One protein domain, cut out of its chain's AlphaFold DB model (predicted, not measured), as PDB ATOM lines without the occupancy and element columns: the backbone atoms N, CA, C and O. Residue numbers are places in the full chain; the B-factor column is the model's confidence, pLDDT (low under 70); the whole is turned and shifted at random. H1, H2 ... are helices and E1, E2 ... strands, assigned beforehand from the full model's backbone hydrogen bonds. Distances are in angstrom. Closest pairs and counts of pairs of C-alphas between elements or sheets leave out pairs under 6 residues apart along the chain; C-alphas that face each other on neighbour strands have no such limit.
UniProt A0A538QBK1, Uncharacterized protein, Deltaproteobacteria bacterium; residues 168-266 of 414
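Overview. This is residues 168 to 266 of the 414 residues of an uncharacterized protein of Deltaproteobacteria bacterium (UniProt A0A538QBK1). One long helix, H4, makes the axis of the domain, and three shorter helices, H1, H2 and H3, are set round it, H1 and H2 crossing it about perpendicularly. A small hairpin of two strands, E1 and E2, packs on H2, while residues 257 to 266, of which 257 to 264 belong to H4, stick out beyond the body. The printed part has 99 residues with four named helices and two named strands, in the order H1, H2, E1, E2, H3, H4; the sheet, E1 - E2, is antiparallel and the class is mostly helix. It is only just compact, close to loose, with a radius of gyration of the C-alphas of 14.7 A, and it is elongated, spanning 48 by 31 by 21 A.

Along the chain. H1 is residues 169 to 176, beginning at C-alpha 169 at (-36.138, -20.131, -19.055), and is 10.3 A long. H2 is residues 179 to 189, 15.3 A. Strand E1 is residues 194 to 198, 12.8 A, and E2 is residues 205 to 209, 12.9 A. H3 is residues 221 to 225, 5.6 A. H4 is residues 237 to 264, 40.2 A, from C-alpha 237 at (-29.316, -34.710, -1.281) to C-alpha 264 at (-42.238, -3.667, -23.245).

Arrangement. H4 is the hub and touches three helices. With residues 248 to 256 alone it touches H1, about perpendicular at 89 degrees; the closest C-alphas are those of Ala 173 and Ala 252, 5.0 A apart. With residues 244 to 251 alone it touches H2, about perpendicular at 90 degrees, the C-alphas of Ser 182 and Lys 248 being closest at 5.0 A. With residues 243 to 250 alone it touches H3, closest at the C-alphas of Leu 225 and Gly 246, 5.3 A. The closest C-alphas of H2 and E1 are those of Ala 187 and Phe 194, 4.9 A apart, and those of H2 and E2 are Gln 183 and Leu 207, 5.7 A. E1 and E2 form a hairpin, antiparallel at 141 degrees, with N 195 and O 208 at 2.9 A and N 197 and O 206 at 3.0 A, both within hydrogen-bond range. E2 and H4 are near each other, with 5 pairs of C-alphas within 10 A, while E1 and H4 are apart. In H1, H2, H3 and H4 every O i to N i+4 pair is within hydrogen-bond range.

Size, cuts and confidence. The two C-alphas farthest apart, those of Asp 212 and Gly 266, are 48.5 A apart. The printed part has no cut. The links E2 to H3 and H3 to H4 are long, with 11 residues each. The mean pLDDT of the printed part is 80.8; residues 198 to 205, 211 to 213, 215 to 217, 230 and 232 are under 70.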
ATOM      1  N   SER A 168     -34.203 -19.351 -23.468       91.94
ATOM      2  CA  SER A 168     -35.075 -20.275 -22.744       91.94
ATOM      3  C   SER A 168     -35.013 -20.001 -21.236       91.94
ATOM      4  O   SER A 168     -34.020 -19.482 -20.730       91.94
ATOM      5  N   LEU A 169     -36.075 -20.353 -20.505       90.38
ATOM      6  CA  LEU A 169     -36.138 -20.131 -19.055       90.38
ATOM      7  C   LEU A 169     -34.993 -20.837 -18.309       90.38
ATOM      8  O   LEU A 169     -34.480 -20.288 -17.338       90.38
ATOM      9  N   ASN A 170     -34.587 -22.023 -18.773       90.12
ATOM     10  CA  ASN A 170     -33.492 -22.785 -18.173       90.12
ATOM     11  C   ASN A 170     -32.145 -22.091 -18.408       90.12
ATOM     12  O   ASN A 170     -31.421 -21.849 -17.449       90.12
ATOM     13  N   ASP A 171     -31.862 -21.674 -19.648       90.75
ATOM     14  CA  ASP A 171     -30.627 -20.939 -19.967       90.75
ATOM     15  C   ASP A 171     -30.561 -19.609 -19.196       90.75
ATOM     16  O   ASP A 171     -29.528 -19.237 -18.644       90.75
ATOM     17  N   PHE A 172     -31.693 -18.901 -19.097       91.62
ATOM     18  CA  PHE A 172     -31.784 -17.658 -18.333       91.62
ATOM     19  C   PHE A 172     -31.512 -17.884 -16.843       91.62
ATOM     20  O   PHE A 172     -30.824 -17.078 -16.210       91.62
ATOM     21  N   ALA A 173     -32.060 -18.963 -16.282       91.50
ATOM     22  CA  ALA A 173     -31.845 -19.337 -14.895       91.50
ATOM     23  C   ALA A 173     -30.365 -19.623 -14.625       91.50
ATOM     24  O   ALA A 173     -29.840 -19.151 -13.618       91.50
ATOM     25  N   ASP A 174     -29.694 -20.351 -15.515       90.69
ATOM     26  CA  ASP A 174     -28.281 -20.702 -15.370       90.69
ATOM     27  C   ASP A 174     -27.348 -19.492 -15.460       90.69
ATOM     28  O   ASP A 174     -26.419 -19.388 -14.658       90.69
ATOM     29  N   ASP A 175     -27.646 -18.540 -16.345       89.50
ATOM     30  CA  ASP A 175     -26.821 -17.344 -16.535       89.50
ATOM     31  C   ASP A 175     -27.072 -16.247 -15.475       89.50
ATOM     32  O   ASP A 175     -26.167 -15.474 -15.157       89.50
ATOM     33  N   ASN A 176     -28.294 -16.142 -14.926       87.50
ATOM     34  CA  ASN A 176     -28.714 -14.984 -14.116       87.50
ATOM     35  C   ASN A 176     -29.129 -15.301 -12.674       87.50
ATOM     36  O   ASN A 176     -29.411 -14.370 -11.913       87.50
ATOM     37  N   VAL A 177     -29.226 -16.570 -12.274       90.56
ATOM     38  CA  VAL A 177     -29.638 -16.954 -10.916       90.56
ATOM     39  C   VAL A 177     -28.580 -17.861 -10.299       90.56
ATOM     40  O   VAL A 177     -28.288 -18.938 -10.802       90.56
ATOM     41  N   GLY A 178     -27.997 -17.425  -9.182       88.19
ATOM     42  CA  GLY A 178     -27.054 -18.244  -8.421       88.19
ATOM     43  C   GLY A 178     -27.770 -19.196  -7.462       88.19
ATOM     44  O   GLY A 178     -28.796 -18.839  -6.882       88.19
ATOM     45  N   ASP A 179     -27.188 -20.370  -7.219       85.56
ATOM     46  CA  ASP A 179     -27.780 -21.393  -6.343       85.56
ATOM     47  C   ASP A 179     -28.014 -20.887  -4.910       85.56
ATOM     48  O   ASP A 179     -29.039 -21.191  -4.304       85.56
ATOM     49  N   GLY A 180     -27.120 -20.042  -4.382       86.81
ATOM     50  CA  GLY A 180     -27.285 -19.436  -3.054       86.81
ATOM     51  C   GLY A 180     -28.497 -18.501  -2.950       86.81
ATOM     52  O   GLY A 180     -29.126 -18.405  -1.896       86.81
ATOM     53  N   GLU A 181     -28.881 -17.839  -4.045       86.50
ATOM     54  CA  GLU A 181     -30.090 -17.015  -4.068       86.50
ATOM     55  C   GLU A 181     -31.351 -17.887  -4.058       86.50
ATOM     56  O   GLU A 181     -32.292 -17.605  -3.312       86.50
ATOM     57  N   SER A 182     -31.344 -18.978  -4.825       88.19
ATOM     58  CA  SER A 182     -32.424 -19.969  -4.857       88.19
ATOM     59  C   SER A 182     -32.631 -20.619  -3.487       88.19
ATOM     60  O   SER A 182     -33.761 -20.719  -3.011       88.19
ATOM     61  N   GLN A 183     -31.541 -20.969  -2.798       88.12
ATOM     62  CA  GLN A 183     -31.579 -21.484  -1.426       88.12
ATOM     63  C   GLN A 183     -32.165 -20.457  -0.449       88.12
ATOM     64  O   GLN A 183     -33.063 -20.772   0.332       88.12
ATOM     65  N   LYS A 184     -31.736 -19.191  -0.531       88.88
ATOM     66  CA  LYS A 184     -32.298 -18.114   0.296       88.88
ATOM     67  C   LYS A 184     -33.785 -17.887   0.022       88.88
ATOM     68  O   LYS A 184     -34.548 -17.614   0.954       88.88
ATOM     69  N   LYS A 185     -34.212 -17.993  -1.238       87.56
ATOM     70  CA  LYS A 185     -35.622 -17.888  -1.627       87.56
ATOM     71  C   LYS A 185     -36.450 -19.020  -1.019       87.56
ATOM     72  O   LYS A 185     -37.516 -18.727  -0.485       87.56
ATOM     73  N   LEU A 186     -35.950 -20.258  -1.040       87.12
ATOM     74  CA  LEU A 186     -36.595 -21.411  -0.399       87.12
ATOM     75  C   LEU A 186     -36.739 -21.219   1.111       87.12
ATOM     76  O   LEU A 186     -37.846 -21.349   1.626       87.12
ATOM     77  N   ALA A 187     -35.671 -20.809   1.798       88.81
ATOM     78  CA  ALA A 187     -35.718 -20.515   3.232       88.81
ATOM     79  C   ALA A 187     -36.688 -19.368   3.575       88.81
ATOM     80  O   ALA A 187     -37.369 -19.399   4.593       88.81
ATOM     81  N   SER A 188     -36.799 -18.360   2.702       87.88
ATOM     82  CA  SER A 188     -37.731 -17.240   2.902       87.88
ATOM     83  C   SER A 188     -39.191 -17.620   2.626       87.88
ATOM     84  O   SER A 188     -40.092 -17.074   3.259       87.88
ATOM     85  N   LYS A 189     -39.441 -18.506   1.651       86.12
ATOM     86  CA  LYS A 189     -40.789 -18.933   1.237       86.12
ATOM     87  C   LYS A 189     -41.349 -20.014   2.164       86.12
ATOM     88  O   LYS A 189     -42.533 -19.975   2.490       86.12
ATOM     89  N   TYR A 190     -40.492 -20.913   2.645       87.81
ATOM     90  CA  TYR A 190     -40.845 -21.976   3.586       87.81
ATOM     91  C   TYR A 190     -40.002 -21.879   4.868       87.81
ATOM     92  O   TYR A 190     -39.202 -22.770   5.155       87.81
ATOM     93  N   PRO A 191     -40.203 -20.828   5.685       85.00
ATOM     94  CA  PRO A 191     -39.425 -20.618   6.912       85.00
ATOM     95  C   PRO A 191     -39.671 -21.689   7.989       85.00
ATOM     96  O   PRO A 191     -38.973 -21.731   8.997       85.00
ATOM     97  N   HIS A 192     -40.696 -22.524   7.808       83.75
ATOM     98  CA  HIS A 192     -41.032 -23.638   8.691       83.75
ATOM     99  C   HIS A 192     -40.328 -24.947   8.299       83.75
ATOM    100  O   HIS A 192     -40.212 -25.819   9.149       83.75
ATOM    101  N   VAL A 193     -39.848 -25.077   7.054       82.19
ATOM    102  CA  VAL A 193     -39.185 -26.299   6.551       82.19
ATOM    103  C   VAL A 193     -37.676 -26.120   6.463       82.19
ATOM    104  O   VAL A 193     -36.921 -27.022   6.816       82.19
ATOM    105  N   PHE A 194     -37.229 -24.953   5.998       84.62
ATOM    106  CA  PHE A 194     -35.828 -24.726   5.677       84.62
ATOM    107  C   PHE A 194     -35.209 -23.613   6.508       84.62
ATOM    108  O   PHE A 194     -35.808 -22.558   6.727       84.62
ATOM    109  N   GLU A 195     -33.947 -23.814   6.865       83.88
ATOM    110  CA  GLU A 195     -33.076 -22.802   7.440       83.88
ATOM    111  C   GLU A 195     -31.764 -22.699   6.655       83.88
ATOM    112  O   GLU A 195     -31.310 -23.640   6.000       83.88
ATOM    113  N   ILE A 196     -31.164 -21.510   6.674       82.31
ATOM    114  CA  ILE A 196     -29.850 -21.286   6.073       82.31
ATOM    115  C   ILE A 196     -28.826 -21.584   7.160       82.31
ATOM    116  O   ILE A 196     -28.660 -20.790   8.084       82.31
ATOM    117  N   GLY A 197     -28.166 -22.731   7.051       73.19
ATOM    118  CA  GLY A 197     -27.096 -23.119   7.956       73.19
ATOM    119  C   GLY A 197     -25.736 -22.886   7.316       73.19
ATOM    120  O   GLY A 197     -25.536 -23.157   6.131       73.19
ATOM    121  N   ASP A 198     -24.766 -22.443   8.104       69.19
ATOM    122  CA  ASP A 198     -23.380 -22.430   7.653       69.19
ATOM    123  C   ASP A 198     -22.837 -23.869   7.637       69.19
ATOM    124  O   ASP A 198     -23.024 -24.657   8.575       69.19
ATOM    125  N   ASP A 199     -22.228 -24.259   6.517       62.12
ATOM    126  CA  ASP A 199     -21.511 -25.525   6.411       62.12
ATOM    127  C   ASP A 199     -20.094 -25.331   6.969       62.12
ATOM    128  O   ASP A 199     -19.240 -24.714   6.325       62.12
ATOM    129  N   GLU A 200     -19.837 -25.877   8.162       56.62
ATOM    130  CA  GLU A 200     -18.535 -25.837   8.849       56.62
ATOM    131  C   GLU A 200     -17.372 -26.373   7.994       56.62
ATOM    132  O   GLU A 200     -16.219 -26.027   8.249       56.62
ATOM    133  N   LYS A 201     -17.640 -27.190   6.964       57.09
ATOM    134  CA  LYS A 201     -16.594 -27.780   6.110       57.09
ATOM    135  C   LYS A 201     -16.261 -26.953   4.871       57.09
ATOM    136  O   LYS A 201     -15.175 -27.120   4.322       57.09
ATOM    137  N   SER A 202     -17.171 -26.092   4.411       54.34
ATOM    138  CA  SER A 202     -17.013 -25.341   3.154       54.34
ATOM    139  C   SER A 202     -17.048 -23.823   3.332       54.34
ATOM    140  O   SER A 202     -16.717 -23.111   2.387       54.34
ATOM    141  N   GLY A 203     -17.489 -23.313   4.489       54.50
ATOM    142  CA  GLY A 203     -17.712 -21.878   4.705       54.50
ATOM    143  C   GLY A 203     -18.793 -21.272   3.796       54.50
ATOM    144  O   GLY A 203     -18.911 -20.052   3.719       54.50
ATOM    145  N   ALA A 204     -19.558 -22.109   3.089       58.09
ATOM    146  CA  ALA A 204     -20.655 -21.711   2.221       58.09
ATOM    147  C   ALA A 204     -21.978 -21.986   2.940       58.09
ATOM    148  O   ALA A 204     -22.193 -23.091   3.442       58.09
ATOM    149  N   SER A 205     -22.859 -20.989   2.987       64.69
ATOM    150  CA  SER A 205     -24.206 -21.150   3.527       64.69
ATOM    151  C   SER A 205     -24.979 -22.140   2.652       64.69
ATOM    152  O   SER A 205     -25.114 -21.918   1.448       64.69
ATOM    153  N   LYS A 206     -25.445 -23.243   3.243       74.25
ATOM    154  CA  LYS A 206     -26.243 -24.273   2.569       74.25
ATOM    155  C   LYS A 206     -27.639 -24.326   3.171       74.25
ATOM    156  O   LYS A 206     -27.832 -24.119   4.369       74.25
ATOM    157  N   LEU A 207     -28.613 -24.635   2.322       79.12
ATOM    158  CA  LEU A 207     -29.968 -24.954   2.753       79.12
ATOM    159  C   LEU A 207     -29.937 -26.226   3.612       79.12
ATOM    160  O   LEU A 207     -29.433 -27.253   3.157       79.12
ATOM    161  N   LYS A 208     -30.458 -26.150   4.838       80.50
ATOM    162  CA  LYS A 208     -30.681 -27.301   5.718       80.50
ATOM    163  C   LYS A 208     -32.171 -27.417   6.017       80.50
ATOM    164  O   LYS A 208     -32.876 -26.408   6.097       80.50
ATOM    165  N   VAL A 209     -32.644 -28.651   6.144       81.19
ATOM    166  CA  VAL A 209     -33.972 -28.935   6.692       81.19
ATOM    167  C   VAL A 209     -33.894 -28.691   8.193       81.19
ATOM    168  O   VAL A 209     -32.883 -29.007   8.817       81.19
ATOM    169  N   LYS A 210     -34.919 -28.061   8.757       78.44
ATOM    170  CA  LYS A 210     -34.963 -27.773  10.187       78.44
ATOM    171  C   LYS A 210     -35.180 -29.065  10.982       78.44
ATOM    172  O   LYS A 210     -36.071 -29.832  10.643       78.44
ATOM    173  N   ASP A 211     -34.443 -29.246  12.079       67.19
ATOM    174  CA  ASP A 211     -34.508 -30.459  12.921       67.19
ATOM    175  C   ASP A 211     -35.884 -30.694  13.594       67.19
ATOM    176  O   ASP A 211     -36.176 -31.799  14.037       67.19
ATOM    177  N   ASP A 212     -36.733 -29.663  13.683       64.38
ATOM    178  CA  ASP A 212     -38.082 -29.705  14.289       64.38
ATOM    179  C   ASP A 212     -39.196 -29.801  13.218       64.38
ATOM    180  O   ASP A 212     -40.350 -29.458  13.463       64.38
ATOM    181  N   PHE A 213     -38.845 -30.162  11.980       69.12
ATOM    182  CA  PHE A 213     -39.804 -30.240  10.882       69.12
ATOM    183  C   PHE A 213     -40.687 -31.492  10.995       69.12
ATOM    184  O   PHE A 213     -40.197 -32.613  11.088       69.12
ATOM    185  N   ASP A 214     -42.003 -31.282  10.955       70.25
ATOM    186  CA  ASP A 214     -43.005 -32.347  10.916       70.25
ATOM    187  C   ASP A 214     -43.250 -32.782   9.460       70.25
ATOM    188  O   ASP A 214     -43.770 -32.001   8.654       70.25
ATOM    189  N   GLU A 215     -42.878 -34.019   9.119       67.19
ATOM    190  CA  GLU A 215     -43.050 -34.595   7.775       67.19
ATOM    191  C   GLU A 215     -44.520 -34.617   7.325       67.19
ATOM    192  O   GLU A 215     -44.799 -34.482   6.130       67.19
ATOM    193  N   ASP A 216     -45.468 -34.686   8.265       67.19
ATOM    194  CA  ASP A 216     -46.904 -34.671   7.971       67.19
ATOM    195  C   ASP A 216     -47.418 -33.265   7.587       67.19
ATOM    196  O   ASP A 216     -48.494 -33.123   6.995       67.19
ATOM    197  N   ALA A 217     -46.643 -32.211   7.869       68.06
ATOM    198  CA  ALA A 217     -46.947 -30.819   7.524       68.06
ATOM    199  C   ALA A 217     -46.253 -30.348   6.228       68.06
ATOM    200  O   ALA A 217     -46.115 -29.142   5.994       68.06
ATOM    201  N   MET A 218     -45.813 -31.282   5.376       70.25
ATOM    202  CA  MET A 218     -45.046 -30.967   4.174       70.25
ATOM    203  C   MET A 218     -45.844 -30.139   3.149       70.25
ATOM    204  O   MET A 218     -46.911 -30.561   2.688       70.25
ATOM    205  N   PRO A 219     -45.331 -28.965   2.729       75.44
ATOM    206  CA  PRO A 219     -45.919 -28.200   1.639       75.44
ATOM    207  C   PRO A 219     -45.908 -28.985   0.327       75.44
ATOM    208  O   PRO A 219     -44.991 -29.751   0.041       75.44
ATOM    209  N   ASN A 220     -46.891 -28.730  -0.538       78.50
ATOM    210  CA  ASN A 220     -46.900 -29.309  -1.878       78.50
ATOM    211  C   ASN A 220     -45.880 -28.599  -2.787       78.50
ATOM    212  O   ASN A 220     -46.235 -27.737  -3.597       78.50
ATOM    213  N   PHE A 221     -44.608 -28.983  -2.659       76.44
ATOM    214  CA  PHE A 221     -43.511 -28.447  -3.465       76.44
ATOM    215  C   PHE A 221     -43.723 -28.672  -4.965       76.44
ATOM    216  O   PHE A 221     -43.328 -27.839  -5.777       76.44
ATOM    217  N   MET A 222     -44.392 -29.765  -5.347       77.56
ATOM    218  CA  MET A 222     -44.647 -30.096  -6.748       77.56
ATOM    219  C   MET A 222     -45.540 -29.052  -7.423       77.56
ATOM    220  O   MET A 222     -45.212 -28.562  -8.501       77.56
ATOM    221  N   ALA A 223     -46.641 -28.674  -6.769       78.50
ATOM    222  CA  ALA A 223     -47.572 -27.683  -7.304       78.50
ATOM    223  C   ALA A 223     -47.006 -26.257  -7.268       78.50
ATOM    224  O   ALA A 223     -47.282 -25.469  -8.169       78.50
ATOM    225  N   ASP A 224     -46.227 -25.925  -6.239       76.56
ATOM    226  CA  ASP A 224     -45.758 -24.555  -6.016       76.56
ATOM    227  C   ASP A 224     -44.495 -24.221  -6.831       76.56
ATOM    228  O   ASP A 224     -44.394 -23.147  -7.423       76.56
ATOM    229  N   LEU A 225     -43.550 -25.161  -6.938       77.81
ATOM    230  CA  LEU A 225     -42.325 -24.981  -7.729       77.81
ATOM    231  C   LEU A 225     -42.452 -25.505  -9.168       77.81
ATOM    232  O   LEU A 225     -41.601 -25.203 -10.005       77.81
ATOM    233  N   GLY A 226     -43.521 -26.246  -9.482       74.88
ATOM    234  CA  GLY A 226     -43.751 -26.820 -10.810       74.88
ATOM    235  C   GLY A 226     -42.770 -27.941 -11.151       74.88
ATOM    236  O   GLY A 226     -42.281 -28.000 -12.276       74.88
ATOM    237  N   LEU A 227     -42.439 -28.785 -10.170       78.12
ATOM    238  CA  LEU A 227     -41.529 -29.921 -10.347       78.12
ATOM    239  C   LEU A 227     -42.221 -31.053 -11.120       78.12
ATOM    240  O   LEU A 227     -43.395 -31.339 -10.891       78.12
ATOM    241  N   ASP A 228     -41.472 -31.748 -11.979       70.31
ATOM    242  CA  ASP A 228     -41.980 -32.892 -12.756       70.31
ATOM    243  C   ASP A 228     -42.292 -34.125 -11.891       70.31
ATOM    244  O   ASP A 228     -43.086 -34.983 -12.281       70.31
ATOM    245  N   ALA A 229     -41.682 -34.218 -10.706       71.06
ATOM    246  CA  ALA A 229     -41.878 -35.311  -9.762       71.06
ATOM    247  C   ALA A 229     -42.091 -34.782  -8.335       71.06
ATOM    248  O   ALA A 229     -41.452 -33.796  -7.949       71.06
ATOM    249  N   PRO A 230     -42.955 -35.437  -7.538       69.75
ATOM    250  CA  PRO A 230     -43.102 -35.109  -6.130       69.75
ATOM    251  C   PRO A 230     -41.809 -35.444  -5.382       69.75
ATOM    252  O   PRO A 230     -41.219 -36.507  -5.580       69.75
ATOM    253  N   VAL A 231     -41.376 -34.525  -4.523       72.00
ATOM    254  CA  VAL A 231     -40.278 -34.756  -3.583       72.00
ATOM    255  C   VAL A 231     -40.880 -35.367  -2.325       72.00
ATOM    256  O   VAL A 231     -41.740 -34.750  -1.704       72.00
ATOM    257  N   THR A 232     -40.479 -36.596  -2.008       69.06
ATOM    258  CA  THR A 232     -41.003 -37.377  -0.874       69.06
ATOM    259  C   THR A 232     -40.025 -37.478   0.290       69.06
ATOM    260  O   THR A 232     -40.439 -37.846   1.378       69.06
ATOM    261  N   ASP A 233     -38.747 -37.179   0.053       72.69
ATOM    262  CA  ASP A 233     -37.673 -37.240   1.041       72.69
ATOM    263  C   ASP A 233     -36.858 -35.941   0.953       72.69
ATOM    264  O   ASP A 233     -36.411 -35.550  -0.128       72.69
ATOM    265  N   LEU A 234     -36.748 -35.230   2.073       73.06
ATOM    266  CA  LEU A 234     -36.031 -33.956   2.192       73.06
ATOM    267  C   LEU A 234     -34.600 -34.144   2.721       73.06
ATOM    268  O   LEU A 234     -33.794 -33.220   2.602       73.06
ATOM    269  N   GLU A 235     -34.287 -35.314   3.287       71.31
ATOM    270  CA  GLU A 235     -32.949 -35.677   3.764       71.31
ATOM    271  C   GLU A 235     -32.057 -36.175   2.616       71.31
ATOM    272  O   GLU A 235     -30.828 -36.076   2.683       71.31
ATOM    273  N   ASP A 236     -32.672 -36.651   1.530       80.50
ATOM    274  CA  ASP A 236     -31.976 -37.039   0.308       80.50
ATOM    275  C   ASP A 236     -31.338 -35.823  -0.410       80.50
ATOM    276  O   ASP A 236     -32.042 -34.895  -0.842       80.50
ATOM    277  N   PRO A 237     -30.004 -35.815  -0.617       79.19
ATOM    278  CA  PRO A 237     -29.316 -34.710  -1.281       79.19
ATOM    279  C   PRO A 237     -29.783 -34.475  -2.727       79.19
ATOM    280  O   PRO A 237     -29.788 -33.326  -3.179       79.19
ATOM    281  N   ASP A 238     -30.203 -35.516  -3.454       81.81
ATOM    282  CA  ASP A 238     -30.689 -35.372  -4.834       81.81
ATOM    283  C   ASP A 238     -32.054 -34.672  -4.884       81.81
ATOM    284  O   ASP A 238     -32.331 -33.850  -5.766       81.81
ATOM    285  N   SER A 239     -32.915 -34.965  -3.916       80.19
ATOM    286  CA  SER A 239     -34.221 -34.334  -3.756       80.19
ATOM    287  C   SER A 239     -34.102 -32.863  -3.348       80.19
ATOM    288  O   SER A 239     -34.772 -32.005  -3.934       80.19
ATOM    289  N   LEU A 240     -33.162 -32.533  -2.459       81.38
ATOM    290  CA  LEU A 240     -32.831 -31.148  -2.117       81.38
ATOM    291  C   LEU A 240     -32.327 -30.355  -3.341       81.38
ATOM    292  O   LEU A 240     -32.742 -29.214  -3.562       81.38
ATOM    293  N   GLN A 241     -31.492 -30.963  -4.190       85.50
ATOM    294  CA  GLN A 241     -30.987 -30.320  -5.410       85.50
ATOM    295  C   GLN A 241     -32.099 -30.045  -6.438       85.50
ATOM    296  O   GLN A 241     -32.089 -29.005  -7.112       85.50
ATOM    297  N   LYS A 242     -33.097 -30.935  -6.538       86.00
ATOM    298  CA  LYS A 242     -34.291 -30.713  -7.374       86.00
ATOM    299  C   LYS A 242     -35.108 -29.527  -6.871       86.00
ATOM    300  O   LYS A 242     -35.516 -28.700  -7.683       86.00
ATOM    301  N   LEU A 243     -35.288 -29.390  -5.555       84.06
ATOM    302  CA  LEU A 243     -35.976 -28.238  -4.961       84.06
ATOM    303  C   LEU A 243     -35.235 -26.926  -5.244       84.06
ATOM    304  O   LEU A 243     -35.865 -25.941  -5.631       84.06
ATOM    305  N   ILE A 244     -33.904 -26.918  -5.120       87.81
ATOM    306  CA  ILE A 244     -33.074 -25.746  -5.441       87.81
ATOM    307  C   ILE A 244     -33.220 -25.372  -6.919       87.81
ATOM    308  O   ILE A 244     -33.406 -24.196  -7.229       87.81
ATOM    309  N   THR A 245     -33.209 -26.354  -7.824       89.06
ATOM    310  CA  THR A 245     -33.431 -26.128  -9.263       89.06
ATOM    311  C   THR A 245     -34.839 -25.594  -9.542       89.06
ATOM    312  O   THR A 245     -34.994 -24.623 -10.278       89.06
ATOM    313  N   GLY A 246     -35.871 -26.152  -8.904       88.00
ATOM    314  CA  GLY A 246     -37.243 -25.647  -9.011       88.00
ATOM    315  C   GLY A 246     -37.368 -24.196  -8.536       88.00
ATOM    316  O   GLY A 246     -37.960 -23.357  -9.216       88.00
ATOM    317  N   ALA A 247     -36.731 -23.860  -7.412       88.38
ATOM    318  CA  ALA A 247     -36.716 -22.499  -6.878       88.38
ATOM    319  C   ALA A 247     -35.946 -21.535  -7.779       88.38
ATOM    320  O   ALA A 247     -36.371 -20.395  -7.980       88.38
ATOM    321  N   LYS A 248     -34.843 -22.006  -8.365       90.81
ATOM    322  CA  LYS A 248     -34.067 -21.272  -9.366       90.81
ATOM    323  C   LYS A 248     -34.948 -20.899 -10.558       90.81
ATOM    324  O   LYS A 248     -34.969 -19.735 -10.952       90.81
ATOM    325  N   LEU A 249     -35.736 -21.848 -11.072       91.19
ATOM    326  CA  LEU A 249     -36.676 -21.621 -12.176       91.19
ATOM    327  C   LEU A 249     -37.820 -20.670 -11.804       91.19
ATOM    328  O   LEU A 249     -38.216 -19.842 -12.624       91.19
ATOM    329  N   GLU A 250     -38.339 -20.735 -10.577       89.19
ATOM    330  CA  GLU A 250     -39.361 -19.798 -10.095       89.19
ATOM    331  C   GLU A 250     -38.823 -18.354 -10.036       89.19
ATOM    332  O   GLU A 250     -39.453 -17.428 -10.558       89.19
ATOM    333  N   VAL A 251     -37.632 -18.158  -9.454       91.75
ATOM    334  CA  VAL A 251     -36.957 -16.848  -9.388       91.75
ATOM    335  C   VAL A 251     -36.642 -16.329 -10.789       91.75
ATOM    336  O   VAL A 251     -36.919 -15.166 -11.096       91.75
ATOM    337  N   ALA A 252     -36.111 -17.198 -11.650       93.19
ATOM    338  CA  ALA A 252     -35.820 -16.905 -13.045       93.19
ATOM    339  C   ALA A 252     -37.071 -16.430 -13.794       93.19
ATOM    340  O   ALA A 252     -37.040 -15.376 -14.427       93.19
ATOM    341  N   ARG A 253     -38.201 -17.133 -13.647       91.44
ATOM    342  CA  ARG A 253     -39.476 -16.790 -14.294       91.44
ATOM    343  C   ARG A 253     -39.969 -15.412 -13.867       91.44
ATOM    344  O   ARG A 253     -40.335 -14.601 -14.717       91.44
ATOM    345  N   GLY A 254     -39.936 -15.125 -12.564       92.00
ATOM    346  CA  GLY A 254     -40.313 -13.813 -12.036       92.00
ATOM    347  C   GLY A 254     -39.432 -12.690 -12.592       92.00
ATOM    348  O   GLY A 254     -39.940 -11.669 -13.054       92.00
ATOM    349  N   ARG A 255     -38.110 -12.894 -12.622       92.44
ATOM    350  CA  ARG A 255     -37.155 -11.930 -13.194       92.44
ATOM    351  C   ARG A 255     -37.363 -11.728 -14.689       92.44
ATOM    352  O   ARG A 255     -37.437 -10.585 -15.128       92.44
ATOM    353  N   GLN A 256     -37.508 -12.803 -15.457       91.88
ATOM    354  CA  GLN A 256     -37.729 -12.741 -16.899       91.88
ATOM    355  C   GLN A 256     -39.037 -12.008 -17.226       91.88
ATOM    356  O   GLN A 256     -39.056 -11.179 -18.129       91.88
ATOM    357  N   GLN A 257     -40.108 -12.221 -16.452       91.56
ATOM    358  CA  GLN A 257     -41.371 -11.497 -16.615       91.56
ATOM    359  C   GLN A 257     -41.244 -10.003 -16.279       91.56
ATOM    360  O   GLN A 257     -41.772  -9.156 -17.007       91.56
ATOM    361  N   LEU A 258     -40.540  -9.656 -15.196       92.19
ATOM    362  CA  LEU A 258     -40.281  -8.260 -14.829       92.19
ATOM    363  C   LEU A 258     -39.436  -7.553 -15.893       92.19
ATOM    364  O   LEU A 258     -39.765  -6.435 -16.298       92.19
ATOM    365  N   LEU A 259     -38.390  -8.216 -16.388       90.12
ATOM    366  CA  LEU A 259     -37.550  -7.698 -17.463       90.12
ATOM    367  C   LEU A 259     -38.344  -7.563 -18.764       90.12
ATOM    368  O   LEU A 259     -38.280  -6.509 -19.382       90.12
ATOM    369  N   ALA A 260     -39.156  -8.554 -19.141       89.12
ATOM    370  CA  ALA A 260     -40.022  -8.486 -20.319       89.12
ATOM    371  C   ALA A 260     -41.021  -7.322 -20.233       89.12
ATOM    372  O   ALA A 260     -41.195  -6.586 -21.203       89.12
ATOM    373  N   THR A 261     -41.627  -7.102 -19.063       89.31
ATOM    374  CA  THR A 261     -42.541  -5.971 -18.826       89.31
ATOM    375  C   THR A 261     -41.801  -4.636 -18.923       89.31
ATOM    376  O   THR A 261     -42.285  -3.698 -19.551       89.31
ATOM    377  N   THR A 262     -40.599  -4.554 -18.350       87.12
ATOM    378  CA  THR A 262     -39.749  -3.355 -18.412       87.12
ATOM    379  C   THR A 262     -39.313  -3.057 -19.846       87.12
ATOM    380  O   THR A 262     -39.366  -1.915 -20.289       87.12
ATOM    381  N   ILE A 263     -38.942  -4.095 -20.596       84.38
ATOM    382  CA  ILE A 263     -38.587  -4.019 -22.012       84.38
ATOM    383  C   ILE A 263     -39.788  -3.543 -22.835       84.38
ATOM    384  O   ILE A 263     -39.613  -2.654 -23.665       84.38
ATOM    385  N   LEU A 264     -40.996  -4.057 -22.566       83.25
ATOM    386  CA  LEU A 264     -42.238  -3.667 -23.245       83.25
ATOM    387  C   LEU A 264     -42.619  -2.202 -22.999       83.25
ATOM    388  O   LEU A 264     -43.065  -1.525 -23.921       83.25
ATOM    389  N   MET A 265     -42.409  -1.694 -21.781       84.00
ATOM    390  CA  MET A 265     -42.567  -0.263 -21.484       84.00
ATOM    391  C   MET A 265     -41.534   0.613 -22.219       84.00
ATOM    392  O   MET A 265     -41.710   1.829 -22.298       84.00
ATOM    393  N   GLY A 266     -40.490   0.004 -22.786       81.81
ATOM    394  CA  GLY A 266     -39.386   0.674 -23.456       81.81
ATOM    395  C   GLY A 266     -38.349   1.204 -22.469       81.81
ATOM    396  O   GLY A 266     -38.601   1.379 -21.277       81.81
TER     397      GLY A 266